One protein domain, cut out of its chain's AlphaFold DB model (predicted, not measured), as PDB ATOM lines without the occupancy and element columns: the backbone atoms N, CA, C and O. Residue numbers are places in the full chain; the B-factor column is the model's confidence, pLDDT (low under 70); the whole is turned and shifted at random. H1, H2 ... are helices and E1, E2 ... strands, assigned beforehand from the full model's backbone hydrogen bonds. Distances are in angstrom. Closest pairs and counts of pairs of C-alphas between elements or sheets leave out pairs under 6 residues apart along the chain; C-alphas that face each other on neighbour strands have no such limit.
ATOM      1  N   LEU A   4     -14.805  53.626 -62.535       93.12
ATOM      2  CA  LEU A   4     -15.619  54.726 -62.003       93.12
ATOM      3  C   LEU A   4     -16.420  54.275 -60.781       93.12
ATOM      4  O   LEU A   4     -16.498  54.994 -59.791       93.12
ATOM      5  N   TRP A   5     -16.943  53.048 -60.815       92.69
ATOM      6  CA  TRP A   5     -17.632  52.454 -59.670       92.69
ATOM      7  C   TRP A   5     -16.696  52.243 -58.472       92.69
ATOM      8  O   TRP A   5     -17.064  52.549 -57.338       92.69
ATOM      9  N   LEU A   6     -15.471  51.749 -58.702       91.88
ATOM     10  CA  LEU A   6     -14.470  51.607 -57.634       91.88
ATOM     11  C   LEU A   6     -14.142  52.961 -56.994       91.88
ATOM     12  O   LEU A   6     -14.134  53.067 -55.767       91.88
ATOM     13  N   ARG A   7     -13.938  53.989 -57.826       91.38
ATOM     14  CA  ARG A   7     -13.651  55.358 -57.389       91.38
ATOM     15  C   ARG A   7     -14.793  55.940 -56.565       91.38
ATOM     16  O   ARG A   7     -14.563  56.346 -55.433       91.38
ATOM     17  N   MET A   8     -16.020  55.879 -57.083       94.62
ATOM     18  CA  MET A   8     -17.207  56.412 -56.414       94.62
ATOM     19  C   MET A   8     -17.418  55.779 -55.033       94.62
ATOM     20  O   MET A   8     -17.665  56.490 -54.060       94.62
ATOM     21  N   ARG A   9     -17.272  54.450 -54.912       95.00
ATOM     22  CA  ARG A   9     -17.369  53.776 -53.606       95.00
ATOM     23  C   ARG A   9     -16.270  54.231 -52.650       95.00
ATOM     24  O   ARG A   9     -16.565  54.534 -51.498       95.00
ATOM     25  N   GLY A  10     -15.023  54.292 -53.119       94.25
ATOM     26  CA  GLY A  10     -13.902  54.756 -52.303       94.25
ATOM     27  C   GLY A  10     -14.097  56.190 -51.805       94.25
ATOM     28  O   GLY A  10     -13.869  56.461 -50.628       94.25
ATOM     29  N   GLU A  11     -14.569  57.094 -52.662       95.19
ATOM     30  CA  GLU A  11     -14.868  58.489 -52.309       95.19
ATOM     31  C   GLU A  11     -16.017  58.588 -51.303       95.19
ATOM     32  O   GLU A  11     -15.884  59.288 -50.301       95.19
ATOM     33  N   THR A  12     -17.086  57.815 -51.506       96.56
ATOM     34  CA  THR A  12     -18.235  57.770 -50.587       96.56
ATOM     35  C   THR A  12     -17.806  57.333 -49.184       96.56
ATOM     36  O   THR A  12     -18.123  57.996 -48.198       96.56
ATOM     37  N   ILE A  13     -17.027  56.249 -49.073       96.75
ATOM     38  CA  ILE A  13     -16.502  55.793 -47.776       96.75
ATOM     39  C   ILE A  13     -15.534  56.823 -47.182       96.75
ATOM     40  O   ILE A  13     -15.578  57.088 -45.983       96.75
ATOM     41  N   THR A  14     -14.692  57.450 -48.006       96.88
ATOM     42  CA  THR A  14     -13.766  58.497 -47.546       96.88
ATOM     43  C   THR A  14     -14.503  59.691 -46.951       96.88
ATOM     44  O   THR A  14     -14.058  60.243 -45.948       96.88
ATOM     45  N   GLU A  15     -15.638  60.093 -47.524       98.00
ATOM     46  CA  GLU A  15     -16.445  61.184 -46.979       98.00
ATOM     47  C   GLU A  15     -17.001  60.840 -45.590       98.00
ATOM     48  O   GLU A  15     -16.951  61.675 -44.685       98.00
ATOM     49  N   ILE A  16     -17.454  59.597 -45.394       97.56
ATOM     50  CA  ILE A  16     -17.902  59.100 -44.086       97.56
ATOM     51  C   ILE A  16     -16.749  59.137 -43.077       97.56
ATOM     52  O   ILE A  16     -16.920  59.659 -41.976       97.56
ATOM     53  N   VAL A  17     -15.561  58.650 -43.461       97.81
ATOM     54  CA  VAL A  17     -14.359  58.701 -42.608       97.81
ATOM     55  C   VAL A  17     -14.027  60.145 -42.237       97.81
ATOM     56  O   VAL A  17     -13.839  60.442 -41.061       97.81
ATOM     57  N   ARG A  18     -14.017  61.069 -43.206       98.12
ATOM     58  CA  ARG A  18     -13.706  62.486 -42.968       98.12
ATOM     59  C   ARG A  18     -14.698  63.139 -42.004       98.12
ATOM     60  O   ARG A  18     -14.272  63.842 -41.092       98.12
ATOM     61  N   LYS A  19     -16.000  62.878 -42.172       98.44
ATOM     62  CA  LYS A  19     -17.053  63.369 -41.267       98.44
ATOM     63  C   LYS A  19     -16.894  62.808 -39.853       98.44
ATOM     64  O   LYS A  19     -16.962  63.568 -38.894       98.44
ATOM     65  N   GLY A  20     -16.632  61.505 -39.723       98.19
ATOM     66  CA  GLY A  20     -16.399  60.863 -38.427       98.19
ATOM     67  C   GLY A  20     -15.163  61.415 -37.713       98.19
ATOM     68  O   GLY A  20     -15.233  61.750 -36.536       98.19
ATOM     69  N   VAL A  21     -14.056  61.584 -38.440       98.06
ATOM     70  CA  VAL A  21     -12.827  62.193 -37.912       98.06
ATOM     71  C   VAL A  21     -13.085  63.618 -37.434       98.06
ATOM     72  O   VAL A  21     -12.710  63.945 -36.313       98.06
ATOM     73  N   ALA A  22     -13.751  64.450 -38.239       98.31
ATOM     74  CA  ALA A  22     -14.074  65.823 -37.856       98.31
ATOM     75  C   ALA A  22     -14.910  65.872 -36.565       98.31
ATOM     76  O   ALA A  22     -14.544  66.590 -35.640       98.31
ATOM     77  N   ALA A  23     -15.954  65.043 -36.467       98.44
ATOM     78  CA  ALA A  23     -16.802  64.968 -35.279       98.44
ATOM     79  C   ALA A  23     -16.031  64.504 -34.027       98.44
ATOM     80  O   ALA A  23     -16.191  65.074 -32.951       98.44
ATOM     81  N   VAL A  24     -15.153  63.500 -34.151       98.31
ATOM     82  CA  VAL A  24     -14.310  63.053 -33.028       98.31
ATOM     83  C   VAL A  24     -13.351  64.158 -32.593       98.31
ATOM     84  O   VAL A  24     -13.202  64.394 -31.396       98.31
ATOM     85  N   ARG A  25     -12.716  64.855 -33.543       97.62
ATOM     86  CA  ARG A  25     -11.754  65.929 -33.252       97.62
ATOM     87  C   ARG A  25     -12.402  67.165 -32.644       97.62
ATOM     88  O   ARG A  25     -11.753  67.816 -31.834       97.62
ATOM     89  N   GLU A  26     -13.646  67.467 -33.004       98.31
ATOM     90  CA  GLU A  26     -14.429  68.545 -32.390       98.31
ATOM     91  C   GLU A  26     -14.646  68.294 -30.891       98.31
ATOM     92  O   GLU A  26     -14.493  69.206 -30.083       98.31
ATOM     93  N   VAL A  27     -14.929  67.045 -30.508       98.50
ATOM     94  CA  VAL A  27     -15.147  66.657 -29.105       98.50
ATOM     95  C   VAL A  27     -13.831  66.456 -28.349       98.50
ATOM     96  O   VAL A  27     -13.691  66.888 -27.207       98.50
ATOM     97  N   ASN A  28     -12.863  65.768 -28.956       98.06
ATOM     98  CA  ASN A  28     -11.560  65.497 -28.359       98.06
ATOM     99  C   ASN A  28     -10.449  65.530 -29.427       98.06
ATOM    100  O   ASN A  28     -10.180  64.512 -30.078       98.06
ATOM    101  N   PRO A  29      -9.718  66.654 -29.545       96.81
ATOM    102  CA  PRO A  29      -8.620  66.796 -30.499       96.81
ATOM    103  C   PRO A  29      -7.479  65.790 -30.305       96.81
ATOM    104  O   PRO A  29      -6.748  65.519 -31.253       96.81
ATOM    105  N   THR A  30      -7.329  65.219 -29.107       96.62
ATOM    106  CA  THR A  30      -6.227  64.306 -28.749       96.62
ATOM    107  C   THR A  30      -6.572  62.822 -28.885       96.62
ATOM    108  O   THR A  30      -5.687  61.982 -28.757       96.62
ATOM    109  N   CYS A  31      -7.837  62.481 -29.159       97.25
ATOM    110  CA  CYS A  31      -8.273  61.094 -29.320       97.25
ATOM    111  C   CYS A  31      -7.594  60.451 -30.536       97.25
ATOM    112  O   CYS A  31      -7.732  60.959 -31.645       97.25
ATOM    113  N   GLU A  32      -6.868  59.347 -30.365       97.06
ATOM    114  CA  GLU A  32      -6.256  58.665 -31.509       97.06
ATOM    115  C   GLU A  32      -7.315  57.925 -32.340       97.06
ATOM    116  O   GLU A  32      -8.128  57.165 -31.814       97.06
ATOM    117  N   ILE A  33      -7.282  58.115 -33.658       97.94
ATOM    118  CA  ILE A  33      -8.214  57.519 -34.612       97.94
ATOM    119  C   ILE A  33      -7.461  56.525 -35.486       97.94
ATOM    120  O   ILE A  33      -6.417  56.835 -36.068       97.94
ATOM    121  N   SER A  34      -8.024  55.326 -35.607       97.25
ATOM    122  CA  SER A  34      -7.458  54.255 -36.418       97.25
ATOM    123  C   SER A  34      -8.492  53.505 -37.237       97.25
ATOM    124  O   SER A  34      -9.697  53.641 -37.032       97.25
ATOM    125  N   ALA A  35      -8.000  52.701 -38.179       96.12
ATOM    126  CA  ALA A  35      -8.814  51.784 -38.962       96.12
ATOM    127  C   ALA A  35      -8.109  50.431 -39.139       96.12
ATOM    128  O   ALA A  35      -6.896  50.372 -39.373       96.12
ATOM    129  N   ALA A  36      -8.887  49.347 -39.078       94.81
ATOM    130  CA  ALA A  36      -8.472  48.034 -39.562       94.81
ATOM    131  C   ALA A  36      -8.666  47.977 -41.083       94.81
ATOM    132  O   ALA A  36      -9.755  48.276 -41.576       94.81
ATOM    133  N   VAL A  37      -7.615  47.638 -41.832       94.25
ATOM    134  CA  VAL A  37      -7.596  47.807 -43.297       94.25
ATOM    135  C   VAL A  37      -7.065  46.583 -44.024       94.25
ATOM    136  O   VAL A  37      -6.256  45.828 -43.485       94.25
ATOM    137  N   PHE A  38      -7.476  46.394 -45.276       91.88
ATOM    138  CA  PHE A  38      -6.873  45.366 -46.124       91.88
ATOM    139  C   PHE A  38      -5.422  45.736 -46.485       91.88
ATOM    140  O   PHE A  38      -5.171  46.865 -46.928       91.88
ATOM    141  N   PRO A  39      -4.453  44.815 -46.306       87.75
ATOM    142  CA  PRO A  39      -3.031  45.109 -46.490       87.75
ATOM    143  C   PRO A  39      -2.604  45.193 -47.964       87.75
ATOM    144  O   PRO A  39      -1.558  45.779 -48.256       87.75
ATOM    145  N   GLY A  40      -3.372  44.602 -48.888       77.62
ATOM    146  CA  GLY A  40      -3.009  44.506 -50.298       77.62
ATOM    147  C   GLY A  40      -2.842  45.862 -50.992       77.62
ATOM    148  O   GLY A  40      -3.580  46.822 -50.748       77.62
ATOM    149  N   VAL A  41      -1.858  45.925 -51.899       69.50
ATOM    150  CA  VAL A  41      -1.514  47.143 -52.655       69.50
ATOM    151  C   VAL A  41      -2.704  47.650 -53.463       69.50
ATOM    152  O   VAL A  41      -2.905  48.854 -53.466       69.50
ATOM    153  N   ASP A  42      -3.537  46.761 -54.010       73.75
ATOM    154  CA  ASP A  42      -4.745  47.129 -54.768       73.75
ATOM    155  C   ASP A  42      -6.048  46.631 -54.122       73.75
ATOM    156  O   ASP A  42      -7.116  47.187 -54.376       73.75
ATOM    157  N   GLU A  43      -5.978  45.628 -53.235       75.00
ATOM    158  CA  GLU A  43      -7.141  45.067 -52.517       75.00
ATOM    159  C   GLU A  43      -7.962  46.152 -51.826       75.00
ATOM    160  O   GLU A  43      -9.192  46.146 -51.855       75.00
ATOM    161  N   HIS A  44      -7.277  47.138 -51.263       70.38
ATOM    162  CA  HIS A  44      -7.914  48.229 -50.554       70.38
ATOM    163  C   HIS A  44      -8.867  49.049 -51.449       70.38
ATOM    164  O   HIS A  44      -9.918  49.486 -50.988       70.38
ATOM    165  N   ILE A  45      -8.578  49.184 -52.749       77.38
ATOM    166  CA  ILE A  45      -9.462  49.852 -53.721       77.38
ATOM    167  C   ILE A  45     -10.689  48.980 -54.013       77.38
ATOM    168  O   ILE A  45     -11.817  49.478 -54.074       77.38
ATOM    169  N   TYR A  46     -10.500  47.665 -54.139       83.88
ATOM    170  CA  TYR A  46     -11.602  46.721 -54.342       83.88
ATOM    171  C   TYR A  46     -12.570  46.685 -53.152       83.88
ATOM    172  O   TYR A  46     -13.787  46.585 -53.356       83.88
ATOM    173  N   HIS A  47     -12.045  46.860 -51.937       88.94
ATOM    174  CA  HIS A  47     -12.807  46.929 -50.690       88.94
ATOM    175  C   HIS A  47     -13.316  48.335 -50.329       88.94
ATOM    176  O   HIS A  47     -13.879  48.506 -49.252       88.94
ATOM    177  N   ALA A  48     -13.166  49.325 -51.217       92.06
ATOM    178  CA  ALA A  48     -13.579  50.713 -50.979       92.06
ATOM    179  C   ALA A  48     -12.928  51.352 -49.733       92.06
ATOM    180  O   ALA A  48     -13.519  52.193 -49.064       92.06
ATOM    181  N   GLN A  49     -11.684  50.972 -49.446       92.31
ATOM    182  CA  GLN A  49     -10.863  51.502 -48.365       92.31
ATOM    183  C   GLN A  49      -9.607  52.166 -48.941       92.31
ATOM    184  O   GLN A  49      -8.532  51.579 -48.839       92.31
ATOM    185  N   PRO A  50      -9.670  53.365 -49.553       92.06
ATOM    186  CA  PRO A  50      -8.488  54.126 -49.982       92.06
ATOM    187  C   PRO A  50      -7.629  54.616 -48.795       92.06
ATOM    188  O   PRO A  50      -7.234  55.771 -48.721       92.06
ATOM    189  N   TRP A  51      -7.274  53.733 -47.861       92.38
ATOM    190  CA  TRP A  51      -6.632  54.061 -46.592       92.38
ATOM    191  C   TRP A  51      -5.267  54.715 -46.755       92.38
ATOM    192  O   TRP A  51      -4.872  55.519 -45.918       92.38
ATOM    193  N   ARG A  52      -4.569  54.461 -47.868       90.25
ATOM    194  CA  ARG A  52      -3.342  55.191 -48.204       90.25
ATOM    195  C   ARG A  52      -3.607  56.685 -48.414       90.25
ATOM    196  O   ARG A  52      -2.760  57.493 -48.050       90.25
ATOM    197  N   SER A  53      -4.745  57.066 -49.007       91.19
ATOM    198  CA  SER A  53      -5.128  58.480 -49.114       91.19
ATOM    199  C   SER A  53      -5.544  59.031 -47.758       91.19
ATOM    200  O   SER A  53      -5.091  60.111 -47.407       91.19
ATOM    201  N   TRP A  54      -6.270  58.251 -46.949       94.31
ATOM    202  CA  TRP A  54      -6.633  58.647 -45.583       94.31
ATOM    203  C   TRP A  54      -5.399  58.973 -44.731       94.31
ATOM    204  O   TRP A  54      -5.395  59.979 -44.028       94.31
ATOM    205  N   CYS A  55      -4.330  58.176 -44.842       92.88
ATOM    206  CA  CYS A  55      -3.051  58.443 -44.174       92.88
ATOM    207  C   CYS A  55      -2.399  59.740 -44.683       92.88
ATOM    208  O   CYS A  55      -1.994  60.582 -43.885       92.88
ATOM    209  N   ARG A  56      -2.333  59.940 -46.009       91.25
ATOM    210  CA  ARG A  56      -1.762  61.164 -46.609       91.25
ATOM    211  C   ARG A  56      -2.535  62.428 -46.239       91.25
ATOM    212  O   ARG A  56      -1.925  63.474 -46.053       91.25
ATOM    213  N   GLU A  57      -3.856  62.329 -46.138       93.25
ATOM    214  CA  GLU A  57      -4.747  63.417 -45.726       93.25
ATOM    215  C   GLU A  57      -4.711  63.676 -44.209       93.25
ATOM    216  O   GLU A  57      -5.282  64.660 -43.750       93.25
ATOM    217  N   GLY A  58      -4.049  62.819 -43.420       93.56
ATOM    218  CA  GLY A  58      -3.990  62.950 -41.963       93.56
ATOM    219  C   GLY A  58      -5.301  62.596 -41.256       93.56
ATOM    220  O   GLY A  58      -5.538  63.055 -40.144       93.56
ATOM    221  N   LEU A  59      -6.159  61.787 -41.886       96.19
ATOM    222  CA  LEU A  59      -7.432  61.355 -41.298       96.19
ATOM    223  C   LEU A  59      -7.243  60.306 -40.193       96.19
ATOM    224  O   LEU A  59      -8.113  60.161 -39.342       96.19
ATOM    225  N   LEU A  60      -6.131  59.567 -40.212       96.50
ATOM    226  CA  LEU A  60      -5.839  58.477 -39.279       96.50
ATOM    227  C   LEU A  60      -4.463  58.668 -38.635       96.50
ATOM    228  O   LEU A  60      -3.468  58.876 -39.338       96.50
ATOM    229  N   ASP A  61      -4.396  58.518 -37.313       96.31
ATOM    230  CA  ASP A  61      -3.137  58.558 -36.555       96.31
ATOM    231  C   ASP A  61      -2.362  57.249 -36.684       96.31
ATOM    232  O   ASP A  61      -1.124  57.222 -36.637       96.31
ATOM    233  N   PHE A  62      -3.091  56.141 -36.836       96.94
ATOM    234  CA  PHE A  62      -2.513  54.842 -37.131       96.94
ATOM    235  C   PHE A  62      -3.471  53.920 -37.888       96.94
ATOM    236  O   PHE A  62      -4.682  54.120 -37.910       96.94
ATOM    237  N   VAL A  63      -2.928  52.873 -38.507       96.00
ATOM    238  CA  VAL A  63      -3.704  51.813 -39.164       96.00
ATOM    239  C   VAL A  63      -3.273  50.437 -38.681       96.00
ATOM    240  O   VAL A  63      -2.108  50.220 -38.337       96.00
ATOM    241  N   CYS A  64      -4.213  49.493 -38.711       95.81
ATOM    242  CA  CYS A  64      -3.989  48.089 -38.378       95.81
ATOM    243  C   CYS A  64      -4.263  47.210 -39.610       95.81
ATOM    244  O   CYS A  64      -5.387  46.731 -39.786       95.81
ATOM    245  N   PRO A  65      -3.286  47.021 -40.520       94.56
ATOM    246  CA  PRO A  65      -3.466  46.137 -41.663       94.56
ATOM    247  C   PRO A  65      -3.760  44.704 -41.216       94.56
ATOM    248  O   PRO A  65      -3.026  44.139 -40.405       94.56
ATOM    249  N   MET A  66      -4.813  44.113 -41.771       93.00
ATOM    250  CA  MET A  66      -5.271  42.751 -41.490       93.00
ATOM    251  C   MET A  66      -4.398  41.720 -42.221       93.00
ATOM    252  O   MET A  66      -4.864  40.996 -43.097       93.00
ATOM    253  N   THR A  67      -3.108  41.660 -41.887       91.06
ATOM    254  CA  THR A  67      -2.122  40.698 -42.420       91.06
ATOM    255  C   THR A  67      -2.294  39.294 -41.829       91.06
ATOM    256  O   THR A  67      -1.323  38.607 -41.523       91.06
ATOM    257  N   TYR A  68      -3.545  38.872 -41.625       83.38
ATOM    258  CA  TYR A  68      -3.871  37.587 -41.024       83.38
ATOM    259  C   TYR A  68      -3.297  36.438 -41.858       83.38
ATOM    260  O   TYR A  68      -3.453  36.387 -43.077       83.38
ATOM    261  N   GLY A  69      -2.644  35.498 -41.182       80.38
ATOM    262  CA  GLY A  69      -2.017  34.338 -41.805       80.38
ATOM    263  C   GLY A  69      -0.900  33.770 -40.934       80.38
ATOM    264  O   GLY A  69      -0.410  34.432 -40.023       80.38
ATOM    265  N   GLN A  70      -0.502  32.524 -41.202       78.56
ATOM    266  CA  GLN A  70       0.642  31.890 -40.525       78.56
ATOM    267  C   GLN A  70       1.862  31.711 -41.422       78.56
ATOM    268  O   GLN A  70       2.892  31.254 -40.930       78.56
ATOM    269  N   ASN A  71       1.752  32.030 -42.714       89.38
ATOM    270  CA  ASN A  71       2.855  31.877 -43.649       89.38
ATOM    271  C   ASN A  71       3.825  33.073 -43.506       89.38
ATOM    272  O   ASN A  71       3.453  34.195 -43.867       89.38
ATOM    273  N   PRO A  72       5.056  32.850 -43.009       92.12
ATOM    274  CA  PRO A  72       6.040  33.912 -42.815       92.12
ATOM    275  C   PRO A  72       6.440  34.618 -44.115       92.12
ATOM    276  O   PRO A  72       6.670  35.825 -44.105       92.12
ATOM    277  N   ASP A  73       6.493  33.904 -45.241       93.06
ATOM    278  CA  ASP A  73       6.890  34.465 -46.536       93.06
ATOM    279  C   ASP A  73       5.808  35.366 -47.125       93.06
ATOM    280  O   ASP A  73       6.102  36.445 -47.646       93.06
ATOM    281  N   VAL A  74       4.539  34.979 -46.957       91.56
ATOM    282  CA  VAL A  74       3.403  35.844 -47.308       91.56
ATOM    283  C   VAL A  74       3.448  37.123 -46.474       91.56
ATOM    284  O   VAL A  74       3.352  38.220 -47.030       91.56
ATOM    285  N   LEU A  75       3.672  36.999 -45.160       93.81
ATOM    286  CA  LEU A  75       3.793  38.161 -44.282       93.81
ATOM    287  C   LEU A  75       4.972  39.054 -44.693       93.81
ATOM    288  O   LEU A  75       4.793  40.265 -44.771       93.81
ATOM    289  N   ARG A  76       6.145  38.489 -45.020       94.19
ATOM    290  CA  ARG A  76       7.311  39.247 -45.523       94.19
ATOM    291  C   ARG A  76       6.947  40.102 -46.738       94.19
ATOM    292  O   ARG A  76       7.245  41.296 -46.759       94.19
ATOM    293  N   GLY A  77       6.256  39.523 -47.719       92.69
ATOM    294  CA  GLY A  77       5.780  40.265 -48.889       92.69
ATOM    295  C   GLY A  77       4.818  41.402 -48.520       92.69
ATOM    296  O   GLY A  77       4.941  42.520 -49.028       92.69
ATOM    297  N   GLN A  78       3.892  41.146 -47.593       93.12
ATOM    298  CA  GLN A  78       2.950  42.156 -47.106       93.12
ATOM    299  C   GLN A  78       3.663  43.304 -46.378       93.12
ATOM    300  O   GLN A  78       3.430  44.465 -46.713       93.12
ATOM    301  N   VAL A  79       4.567  43.014 -45.437       94.38
ATOM    302  CA  VAL A  79       5.257  44.050 -44.647       94.38
ATOM    303  C   VAL A  79       6.182  44.916 -45.506       94.38
ATOM    304  O   VAL A  79       6.226  46.126 -45.301       94.38
ATOM    305  N   ILE A  80       6.825  44.359 -46.541       92.81
ATOM    306  CA  ILE A  80       7.605  45.138 -47.522       92.81
ATOM    307  C   ILE A  80       6.706  46.140 -48.267       92.81
ATOM    308  O   ILE A  80       7.056  47.310 -48.440       92.81
ATOM    309  N   ASN A  81       5.517  45.710 -48.692       89.88
ATOM    310  CA  ASN A  81       4.560  46.583 -49.373       89.88
ATOM    311  C   ASN A  81       3.954  47.646 -48.445       89.88
ATOM    312  O   ASN A  81       3.718  48.783 -48.869       89.88
ATOM    313  N   LEU A  82       3.720  47.298 -47.181       92.31
ATOM    314  CA  LEU A  82       3.272  48.236 -46.158       92.31
ATOM    315  C   LEU A  82       4.357  49.275 -45.842       92.31
ATOM    316  O   LEU A  82       4.026  50.450 -45.700       92.31
ATOM    317  N   ALA A  83       5.638  48.893 -45.833       91.12
ATOM    318  CA  ALA A  83       6.744  49.804 -45.539       91.12
ATOM    319  C   ALA A  83       6.823  50.932 -46.579       91.12
ATOM    320  O   ALA A  83       6.977  52.099 -46.226       91.12
ATOM    321  N   ARG A  84       6.570  50.620 -47.859       86.19
ATOM    322  CA  ARG A  84       6.423  51.636 -48.921       86.19
ATOM    323  C   ARG A  84       5.314  52.646 -48.633       86.19
ATOM    324  O   ARG A  84       5.450  53.818 -48.969       86.19
ATOM    325  N   THR A  85       4.227  52.202 -48.008       81.25
ATOM    326  CA  THR A  85       3.135  53.096 -47.601       81.25
ATOM    327  C   THR A  85       3.540  53.966 -46.423       81.25
ATOM    328  O   THR A  85       3.300  55.168 -46.464       81.25
ATOM    329  N   ALA A  86       4.188  53.379 -45.412       83.38
ATOM    330  CA  ALA A  86       4.688  54.112 -44.252       83.38
ATOM    331  C   ALA A  86       5.634  55.247 -44.674       83.38
ATOM    332  O   ALA A  86       5.478  56.376 -44.219       83.38
ATOM    333  N   MET A  87       6.543  54.986 -45.624       82.94
ATOM    334  CA  MET A  87       7.434  56.016 -46.175       82.94
ATOM    335  C   MET A  87       6.675  57.185 -46.822       82.94
ATOM    336  O   MET A  87       7.083  58.334 -46.688       82.94
ATOM    337  N   ALA A  88       5.562  56.913 -47.512       83.31
ATOM    338  CA  ALA A  88       4.751  57.935 -48.174       83.31
ATOM    339  C   ALA A  88       3.809  58.694 -47.217       83.31
ATOM    340  O   ALA A  88       3.130  59.634 -47.629       83.31
ATOM    341  N   SER A  89       3.692  58.265 -45.959       86.25
ATOM    342  CA  SER A  89       2.804  58.863 -44.954       86.25
ATOM    343  C   SER A  89       3.427  58.753 -43.557       86.25
ATOM    344  O   SER A  89       2.868  58.091 -42.685       86.25
ATOM    345  N   PRO A  90       4.577  59.413 -43.314       83.12
ATOM    346  CA  PRO A  90       5.420  59.154 -42.142       83.12
ATOM    347  C   PRO A  90       4.779  59.536 -40.801       83.12
ATOM    348  O   PRO A  90       5.263  59.124 -39.752       83.12
ATOM    349  N   ARG A  91       3.694  60.322 -40.815       88.75
ATOM    350  CA  ARG A  91       2.943  60.680 -39.602       88.75
ATOM    351  C   ARG A  91       1.975  59.583 -39.151       88.75
ATOM    352  O   ARG A  91       1.604  59.569 -37.982       88.75
ATOM    353  N   THR A  92       1.573  58.677 -40.042       93.94
ATOM    354  CA  THR A  92       0.635  57.601 -39.713       93.94
ATOM    355  C   THR A  92       1.405  56.347 -39.323       93.94
ATOM    356  O   THR A  92       2.134  55.769 -40.133       93.94
ATOM    357  N   ARG A  93       1.226  55.886 -38.082       95.75
ATOM    358  CA  ARG A  93       1.833  54.627 -37.624       95.75
ATOM    359  C   ARG A  93       1.110  53.442 -38.259       95.75
ATOM    360  O   ARG A  93      -0.103  53.459 -38.443       95.75
ATOM    361  N   ILE A  94       1.850  52.388 -38.579       95.62
ATOM    362  CA  ILE A  94       1.284  51.160 -39.139       95.62
ATOM    363  C   ILE A  94       1.609  50.016 -38.185       95.62
ATOM    364  O   ILE A  94       2.776  49.790 -37.872       95.62
ATOM    365  N   TYR A  95       0.577  49.295 -37.754       96.56
ATOM    366  CA  TYR A  95       0.685  48.132 -36.877       96.56
ATOM    367  C   TYR A  95       0.134  46.896 -37.595       96.56
ATOM    368  O   TYR A  95      -1.047  46.573 -37.428       96.56
ATOM    369  N   PRO A  96       0.945  46.209 -38.427       95.44
ATOM    370  CA  PRO A  96       0.514  44.984 -39.092       95.44
ATOM    371  C   PRO A  96      -0.004  43.960 -38.078       95.44
ATOM    372  O   PRO A  96       0.589  43.774 -37.010       95.44
ATOM    373  N   SER A  97      -1.123  43.318 -38.401       91.44
ATOM    374  CA  SER A  97      -1.714  42.296 -37.541       91.44
ATOM    375  C   SER A  97      -0.883  41.020 -37.594       91.44
ATOM    376  O   SER A  97      -0.606  40.500 -38.677       91.44
ATOM    377  N   VAL A  98      -0.516  40.476 -36.440       88.44
ATOM    378  CA  VAL A  98       0.081  39.142 -36.341       88.44
ATOM    379  C   VAL A  98      -0.853  38.236 -35.551       88.44
ATOM    380  O   VAL A  98      -1.591  38.688 -34.683       88.44
ATOM    381  N   GLY A  99      -0.852  36.950 -35.886       74.31
ATOM    382  CA  GLY A  99      -1.851  36.016 -35.377       74.31
ATOM    383  C   GLY A  99      -2.989  35.779 -36.367       74.31
ATOM    384  O   GLY A  99      -3.115  36.429 -37.407       74.31
ATOM    385  N   LEU A 100      -3.772  34.747 -36.077       70.00
ATOM    386  CA  LEU A 100      -4.836  34.278 -36.952       70.00
ATOM    387  C   LEU A 100      -6.184  34.846 -36.531       70.00
ATOM    388  O   LEU A 100      -6.502  34.839 -35.347       70.00
ATOM    389  N   ALA A 101      -7.026  35.172 -37.515       68.25
ATOM    390  CA  ALA A 101      -8.424  35.533 -37.277       68.25
ATOM    391  C   ALA A 101      -9.222  34.439 -36.536       68.25
ATOM    392  O   ALA A 101     -10.233  34.744 -35.911       68.25
ATOM    393  N   ASP A 102      -8.773  33.177 -36.584       73.31
ATOM    394  CA  ASP A 102      -9.392  32.054 -35.868       73.31
ATOM    395  C   ASP A 102      -8.811  31.806 -34.461       73.31
ATOM    396  O   ASP A 102      -9.259  30.895 -33.764       73.31
ATOM    397  N   GLY A 103      -7.813  32.596 -34.049       69.94
ATOM    398  CA  GLY A 103      -7.209  32.549 -32.722       69.94
ATOM    399  C   GLY A 103      -6.252  31.382 -32.454       69.94
ATOM    400  O   GLY A 103      -5.795  31.213 -31.327       69.94
ATOM    401  N   LYS A 104      -5.905  30.561 -33.449       77.44
ATOM    402  CA  LYS A 104      -5.161  29.307 -33.207       77.44
ATOM    403  C   LYS A 104      -3.641  29.418 -33.303       77.44
ATOM    404  O   LYS A 104      -2.950  28.401 -33.313       77.44
ATOM    405  N   ALA A 105      -3.087  30.623 -33.415       84.12
ATOM    406  CA  ALA A 105      -1.639  30.786 -33.488       84.12
ATOM    407  C   ALA A 105      -0.971  30.398 -32.156       84.12
ATOM    408  O   ALA A 105      -1.398  30.840 -31.087       84.12
ATOM    409  N   THR A 106       0.077  29.573 -32.230       89.75
ATOM    410  CA  THR A 106       0.896  29.221 -31.062       89.75
ATOM    411  C   THR A 106       1.764  30.411 -30.635       89.75
ATOM    412  O   THR A 106       2.058  31.277 -31.472       89.75
ATOM    413  N   PRO A 107       2.223  30.464 -29.372       91.38
ATOM    414  CA  PRO A 107       3.140  31.504 -28.905       91.38
ATOM    415  C   PRO A 107       4.393  31.657 -29.779       91.38
ATOM    416  O   PRO A 107       4.805  32.771 -30.099       91.38
ATOM    417  N   GLU A 108       4.974  30.543 -30.228       92.12
ATOM    418  CA  GLU A 108       6.164  30.499 -31.088       92.12
ATOM    419  C   GLU A 108       5.882  31.161 -32.433       92.12
ATOM    420  O   GLU A 108       6.661  31.999 -32.889       92.12
ATOM    421  N   LYS A 109       4.739  30.825 -33.046       91.06
ATOM    422  CA  LYS A 109       4.329  31.405 -34.324       91.06
ATOM    423  C   LYS A 109       4.063  32.903 -34.181       91.06
ATOM    424  O   LYS A 109       4.462  33.676 -35.044       91.06
ATOM    425  N   ILE A 110       3.441  33.333 -33.083       92.00
ATOM    426  CA  ILE A 110       3.232  34.758 -32.792       92.00
ATOM    427  C   ILE A 110       4.576  35.492 -32.685       92.00
ATOM    428  O   ILE A 110       4.738  36.548 -33.300       92.00
ATOM    429  N   ARG A 111       5.554  34.934 -31.957       93.19
ATOM    430  CA  ARG A 111       6.904  35.513 -31.839       93.19
ATOM    431  C   ARG A 111       7.603  35.621 -33.191       93.19
ATOM    432  O   ARG A 111       8.163  36.672 -33.493       93.19
ATOM    433  N   GLU A 112       7.533  34.573 -34.007       94.56
ATOM    434  CA  GLU A 112       8.111  34.550 -35.353       94.56
ATOM    435  C   GLU A 112       7.522  35.656 -36.246       94.56
ATOM    436  O   GLU A 112       8.261  36.460 -36.818       94.56
ATOM    437  N   LEU A 113       6.192  35.745 -36.330       94.25
ATOM    438  CA  LEU A 113       5.518  36.752 -37.154       94.25
ATOM    439  C   LEU A 113       5.780  38.173 -36.630       94.25
ATOM    440  O   LEU A 113       6.031  39.090 -37.413       94.25
ATOM    441  N   ALA A 114       5.799  38.363 -35.308       94.62
ATOM    442  CA  ALA A 114       6.140  39.647 -34.703       94.62
ATOM    443  C   ALA A 114       7.590  40.067 -34.996       94.62
ATOM    444  O   ALA A 114       7.849  41.253 -35.212       94.62
ATOM    445  N   ALA A 115       8.531  39.120 -35.046       95.50
ATOM    446  CA  ALA A 115       9.914  39.394 -35.426       95.50
ATOM    447  C   ALA A 115      10.021  39.883 -36.880       95.50
ATOM    448  O   ALA A 115      10.783  40.806 -37.149       95.50
ATOM    449  N   ILE A 116       9.215  39.340 -37.799       96.12
ATOM    450  CA  ILE A 116       9.162  39.789 -39.202       96.12
ATOM    451  C   ILE A 116       8.650  41.227 -39.307       96.12
ATOM    452  O   ILE A 116       9.230  42.039 -40.027       96.12
ATOM    453  N   VAL A 117       7.594  41.566 -38.562       96.00
ATOM    454  CA  VAL A 117       7.062  42.936 -38.535       96.00
ATOM    455  C   VAL A 117       8.098  43.918 -37.978       96.00
ATOM    456  O   VAL A 117       8.313  44.979 -38.562       96.00
ATOM    457  N   ARG A 118       8.796  43.552 -36.897       94.81
ATOM    458  CA  ARG A 118       9.870  44.381 -36.322       94.81
ATOM    459  C   ARG A 118      11.064  44.528 -37.265       94.81
ATOM    460  O   ARG A 118      11.588  45.627 -37.397       94.81
ATOM    461  N   TRP A 119      11.466  43.453 -37.947       95.75
ATOM    462  CA  TRP A 119      12.533  43.482 -38.954       95.75
ATOM    463  C   TRP A 119      12.232  44.477 -40.083       95.75
ATOM    464  O   TRP A 119      13.132  45.171 -40.544       95.75
ATOM    465  N   ALA A 120      10.962  44.607 -40.477       94.62
ATOM    466  CA  ALA A 120      10.527  45.577 -41.481       94.62
ATOM    467  C   ALA A 120      10.435  47.032 -40.961       94.62
ATOM    468  O   ALA A 120      10.027  47.919 -41.709       94.62
ATOM    469  N   GLY A 121      10.808  47.295 -39.701       94.50
ATOM    470  CA  GLY A 121      10.902  48.640 -39.126       94.50
ATOM    471  C   GLY A 121       9.592  49.214 -38.579       94.50
ATOM    472  O   GLY A 121       9.535  50.400 -38.260       94.50
ATOM    473  N   PHE A 122       8.534  48.407 -38.458       95.62
ATOM    474  CA  PHE A 122       7.276  48.870 -37.868       95.62
ATOM    475  C   PHE A 122       7.389  49.031 -36.342       95.62
ATOM    476  O   PHE A 122       8.044  48.218 -35.684       95.62
ATOM    477  N   PRO A 123       6.705  50.029 -35.750       93.75
ATOM    478  CA  PRO A 123       6.803  50.336 -34.319       93.75
ATOM    479  C   PRO A 123       6.147  49.281 -33.416       93.75
ATOM    480  O   PRO A 123       6.356  49.284 -32.205       93.75
ATOM    481  N   GLY A 124       5.343  48.379 -33.979       94.00
ATOM    482  CA  GLY A 124       4.671  47.326 -33.234       94.00
ATOM    483  C   GLY A 124       3.794  46.450 -34.120       94.00
ATOM    484  O   GLY A 124       3.845  46.523 -35.347       94.00
ATOM    485  N   VAL A 125       2.967  45.638 -33.469       94.25
ATOM    486  CA  VAL A 125       2.001  44.729 -34.097       94.25
ATOM    487  C   VAL A 125       0.616  44.943 -33.496       94.25
ATOM    488  O   VAL A 125       0.503  45.422 -32.369       94.25
ATOM    489  N   SER A 126      -0.424  44.548 -34.223       93.31
ATOM    490  CA  SER A 126      -1.785  44.404 -33.691       93.31
ATOM    491  C   SER A 126      -2.185  42.923 -33.626       93.31
ATOM    492  O   SER A 126      -1.564  42.081 -34.275       93.31
ATOM    493  N   HIS A 127      -3.192  42.589 -32.812       89.81
ATOM    494  CA  HIS A 127      -3.682  41.217 -32.623       89.81
ATOM    495  C   HIS A 127      -5.200  41.168 -32.701       89.81
ATOM    496  O   HIS A 127      -5.879  42.054 -32.184       89.81
ATOM    497  N   TYR A 128      -5.724  40.094 -33.285       85.81
ATOM    498  CA  TYR A 128      -7.147  39.781 -33.276       85.81
ATOM    499  C   TYR A 128      -7.347  38.258 -33.311       85.81
ATOM    500  O   TYR A 128      -6.650  37.580 -34.059       85.81
ATOM    501  N   VAL A 129      -8.280  37.668 -32.558       81.06
ATOM    502  CA  VAL A 129      -9.109  38.255 -31.482       81.06
ATOM    503  C   VAL A 129      -8.423  38.069 -30.124       81.06
ATOM    504  O   VAL A 129      -7.716  37.082 -29.943       81.06
ATOM    505  N   LEU A 130      -8.612  38.983 -29.166       81.94
ATOM    506  CA  LEU A 130      -8.212  38.778 -27.768       81.94
ATOM    507  C   LEU A 130      -9.385  38.158 -26.998       81.94
ATOM    508  O   LEU A 130     -10.338  38.851 -26.656       81.94
ATOM    509  N   ASP A 131      -9.323  36.854 -26.741       79.81
ATOM    510  CA  ASP A 131     -10.344  36.118 -25.997       79.81
ATOM    511  C   ASP A 131      -9.713  35.136 -24.992       79.81
ATOM    512  O   ASP A 131      -8.495  35.083 -24.805       79.81
ATOM    513  N   ARG A 132     -10.547  34.342 -24.308       71.56
ATOM    514  CA  ARG A 132     -10.082  33.361 -23.312       71.56
ATOM    515  C   ARG A 132      -9.181  32.267 -23.907       71.56
ATOM    516  O   ARG A 132      -8.411  31.665 -23.164       71.56
ATOM    517  N   LYS A 133      -9.287  31.984 -25.207       75.19
ATOM    518  CA  LYS A 133      -8.491  30.969 -25.907       75.19
ATOM    519  C   LYS A 133      -7.169  31.548 -26.407       75.19
ATOM    520  O   LYS A 133      -6.142  30.893 -26.276       75.19
ATOM    521  N   THR A 134      -7.180  32.762 -26.948       79.12
ATOM    522  CA  THR A 134      -6.000  33.398 -27.553       79.12
ATOM    523  C   THR A 134      -5.140  34.159 -26.551       79.12
ATOM    524  O   THR A 134      -3.921  34.229 -26.711       79.12
ATOM    525  N   GLY A 135      -5.752  34.710 -25.500       82.50
ATOM    526  CA  GLY A 135      -5.091  35.514 -24.475       82.50
ATOM    527  C   GLY A 135      -3.884  34.826 -23.830       82.50
ATOM    528  O   GLY A 135      -2.823  35.449 -23.773       82.50
ATOM    529  N   PRO A 136      -3.982  33.548 -23.405       87.25
ATOM    530  CA  PRO A 136      -2.838  32.812 -22.867       87.25
ATOM    531  C   PRO A 136      -1.672  32.715 -23.855       87.25
ATOM    532  O   PRO A 136      -0.532  32.977 -23.471       87.25
ATOM    533  N   ASN A 137      -1.953  32.429 -25.132       87.19
ATOM    534  CA  ASN A 137      -0.910  32.303 -26.148       87.19
ATOM    535  C   ASN A 137      -0.202  33.638 -26.404       87.19
ATOM    536  O   ASN A 137       1.016  33.673 -26.554       87.19
ATOM    537  N   LEU A 138      -0.952  34.745 -26.428       88.00
ATOM    538  CA  LEU A 138      -0.391  36.092 -26.558       88.00
ATOM    539  C   LEU A 138       0.464  36.464 -25.342       88.00
ATOM    540  O   LEU A 138       1.573  36.974 -25.500       88.00
ATOM    541  N   ALA A 139      -0.028  36.182 -24.134       88.81
ATOM    542  CA  ALA A 139       0.702  36.448 -22.900       88.81
ATOM    543  C   ALA A 139       2.017  35.658 -22.834       88.81
ATOM    544  O   ALA A 139       3.040  36.187 -22.407       88.81
ATOM    545  N   GLU A 140       2.011  34.404 -23.283       91.06
ATOM    546  CA  GLU A 140       3.214  33.582 -23.387       91.06
ATOM    547  C   GLU A 140       4.156  34.056 -24.502       91.06
ATOM    548  O   GLU A 140       5.370  34.114 -24.298       91.06
ATOM    549  N   ALA A 141       3.624  34.457 -25.660       90.12
ATOM    550  CA  ALA A 141       4.424  34.964 -26.774       90.12
ATOM    551  C   ALA A 141       5.255  36.197 -26.390       90.12
ATOM    552  O   ALA A 141       6.369  36.361 -26.884       90.12
ATOM    553  N   TYR A 142       4.729  37.051 -25.510       90.31
ATOM    554  CA  TYR A 142       5.367  38.306 -25.098       90.31
ATOM    555  C   TYR A 142       5.901  38.308 -23.664       90.31
ATOM    556  O   TYR A 142       6.254  39.372 -23.150       90.31
ATOM    557  N   ARG A 143       5.979  37.141 -23.013       91.31
ATOM    558  CA  ARG A 143       6.619  37.021 -21.702       91.31
ATOM    559  C   ARG A 143       8.103  37.398 -21.830       91.31
ATOM    560  O   ARG A 143       8.768  36.943 -22.761       91.31
TER     561      ARG A 143
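What this domain is: This is residues 4 to 143 of the 144 residues of an uncharacterized protein of Lentisphaerae bacterium (UniProt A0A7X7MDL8). Two short parallel strands, E1 and E2, lie near the middle of the domain, with the long helix H1 standing like a post at one end and the helices H4, H5 and H6, each touching the next, on the other side of the strands. The small helix H3 sits between H1 and H4, while the still smaller H2 packs on the first turns of H1. The 140 printed residues hold six named helices and two named strands, in the order H1 E1 H2 H3 E2 H4 H5 H6, and the class is mostly helix. The whole is compact, with a radius of gyration of the C-alphas of 15.8 A and spans of 42 by 33 by 26 A.

Where its parts are: E1 is residues 34 to 37, 9.4 A long, beginning with C-alpha 34 at (-7.458, 54.255, -36.418). E2 is residues 62 to 65, 9.9 A long. H1, residues 4 to 27, is the longest helix at 35.0 A and begins with C-alpha 4 at (-15.619, 54.726, -62.003). H2 is residues 43 to 46 and H3 residues 51 to 56. H4, residues 72 to 88, measures 24.6 A, and H5, residues 107 to 119, measures 18.2 A. H6, residues 134 to 141, measures 10.6 A and ends with C-alpha 141 at (4.424, 34.964, -26.774).

How they stand to each other: E1 and E2 are parallel neighbours at 19 degrees, with N 64 and O 35 at 2.9 A and N 37 and O 64 at 3.2 A, within hydrogen-bond range. With H2 and H3 between them they form a strand-helix-strand unit, two parallel neighbour strands joined through helices, and its crossover is right-handed. Residues 62 to 63 of E2 also pair, parallel, with residues 93 to 94. H3 is close to H1 but not clearly touching it, the C-alphas of Thr 14 and Trp 54 being the closest at 7.4 A. H3 is also close to H4 but not clearly touching it, the closest C-alphas being those of Arg 52 and Thr 85, 6.8 A apart. H1 touches H2 with residues 6 to 10 alone, closest at the C-alphas of Leu 6 and Tyr 46, 6.6 A. H4 touches H5 with residues 72 to 79 alone, closest at the C-alphas of Pro 72 and Leu 113, 6.4 A, at a tilt of 35.2 degrees, only just steep, the same way. H5 touches H6 with residues 107 to 111 alone, closest at the C-alphas of Pro 107 and Ala 141, 4.3 A, at a steep tilt of 65 degrees. H1 is apart from H4, H5 and H6. Every O i to N i+4 pair is within hydrogen-bond range in H1, H3, H5 and H6, and 12 of 13 are in H4; H2 is too short for such a pair.

The domain as a whole: The two C-alphas farthest apart, those of Leu 4 and Arg 143, are 49.3 A apart. The printed part has no cut. The links H4 to H5 and H5 to H6 are long, with 18 and 14 residues. The mean pLDDT of the printed part is 90.4, and residues 41, 101 and 103 are under 70.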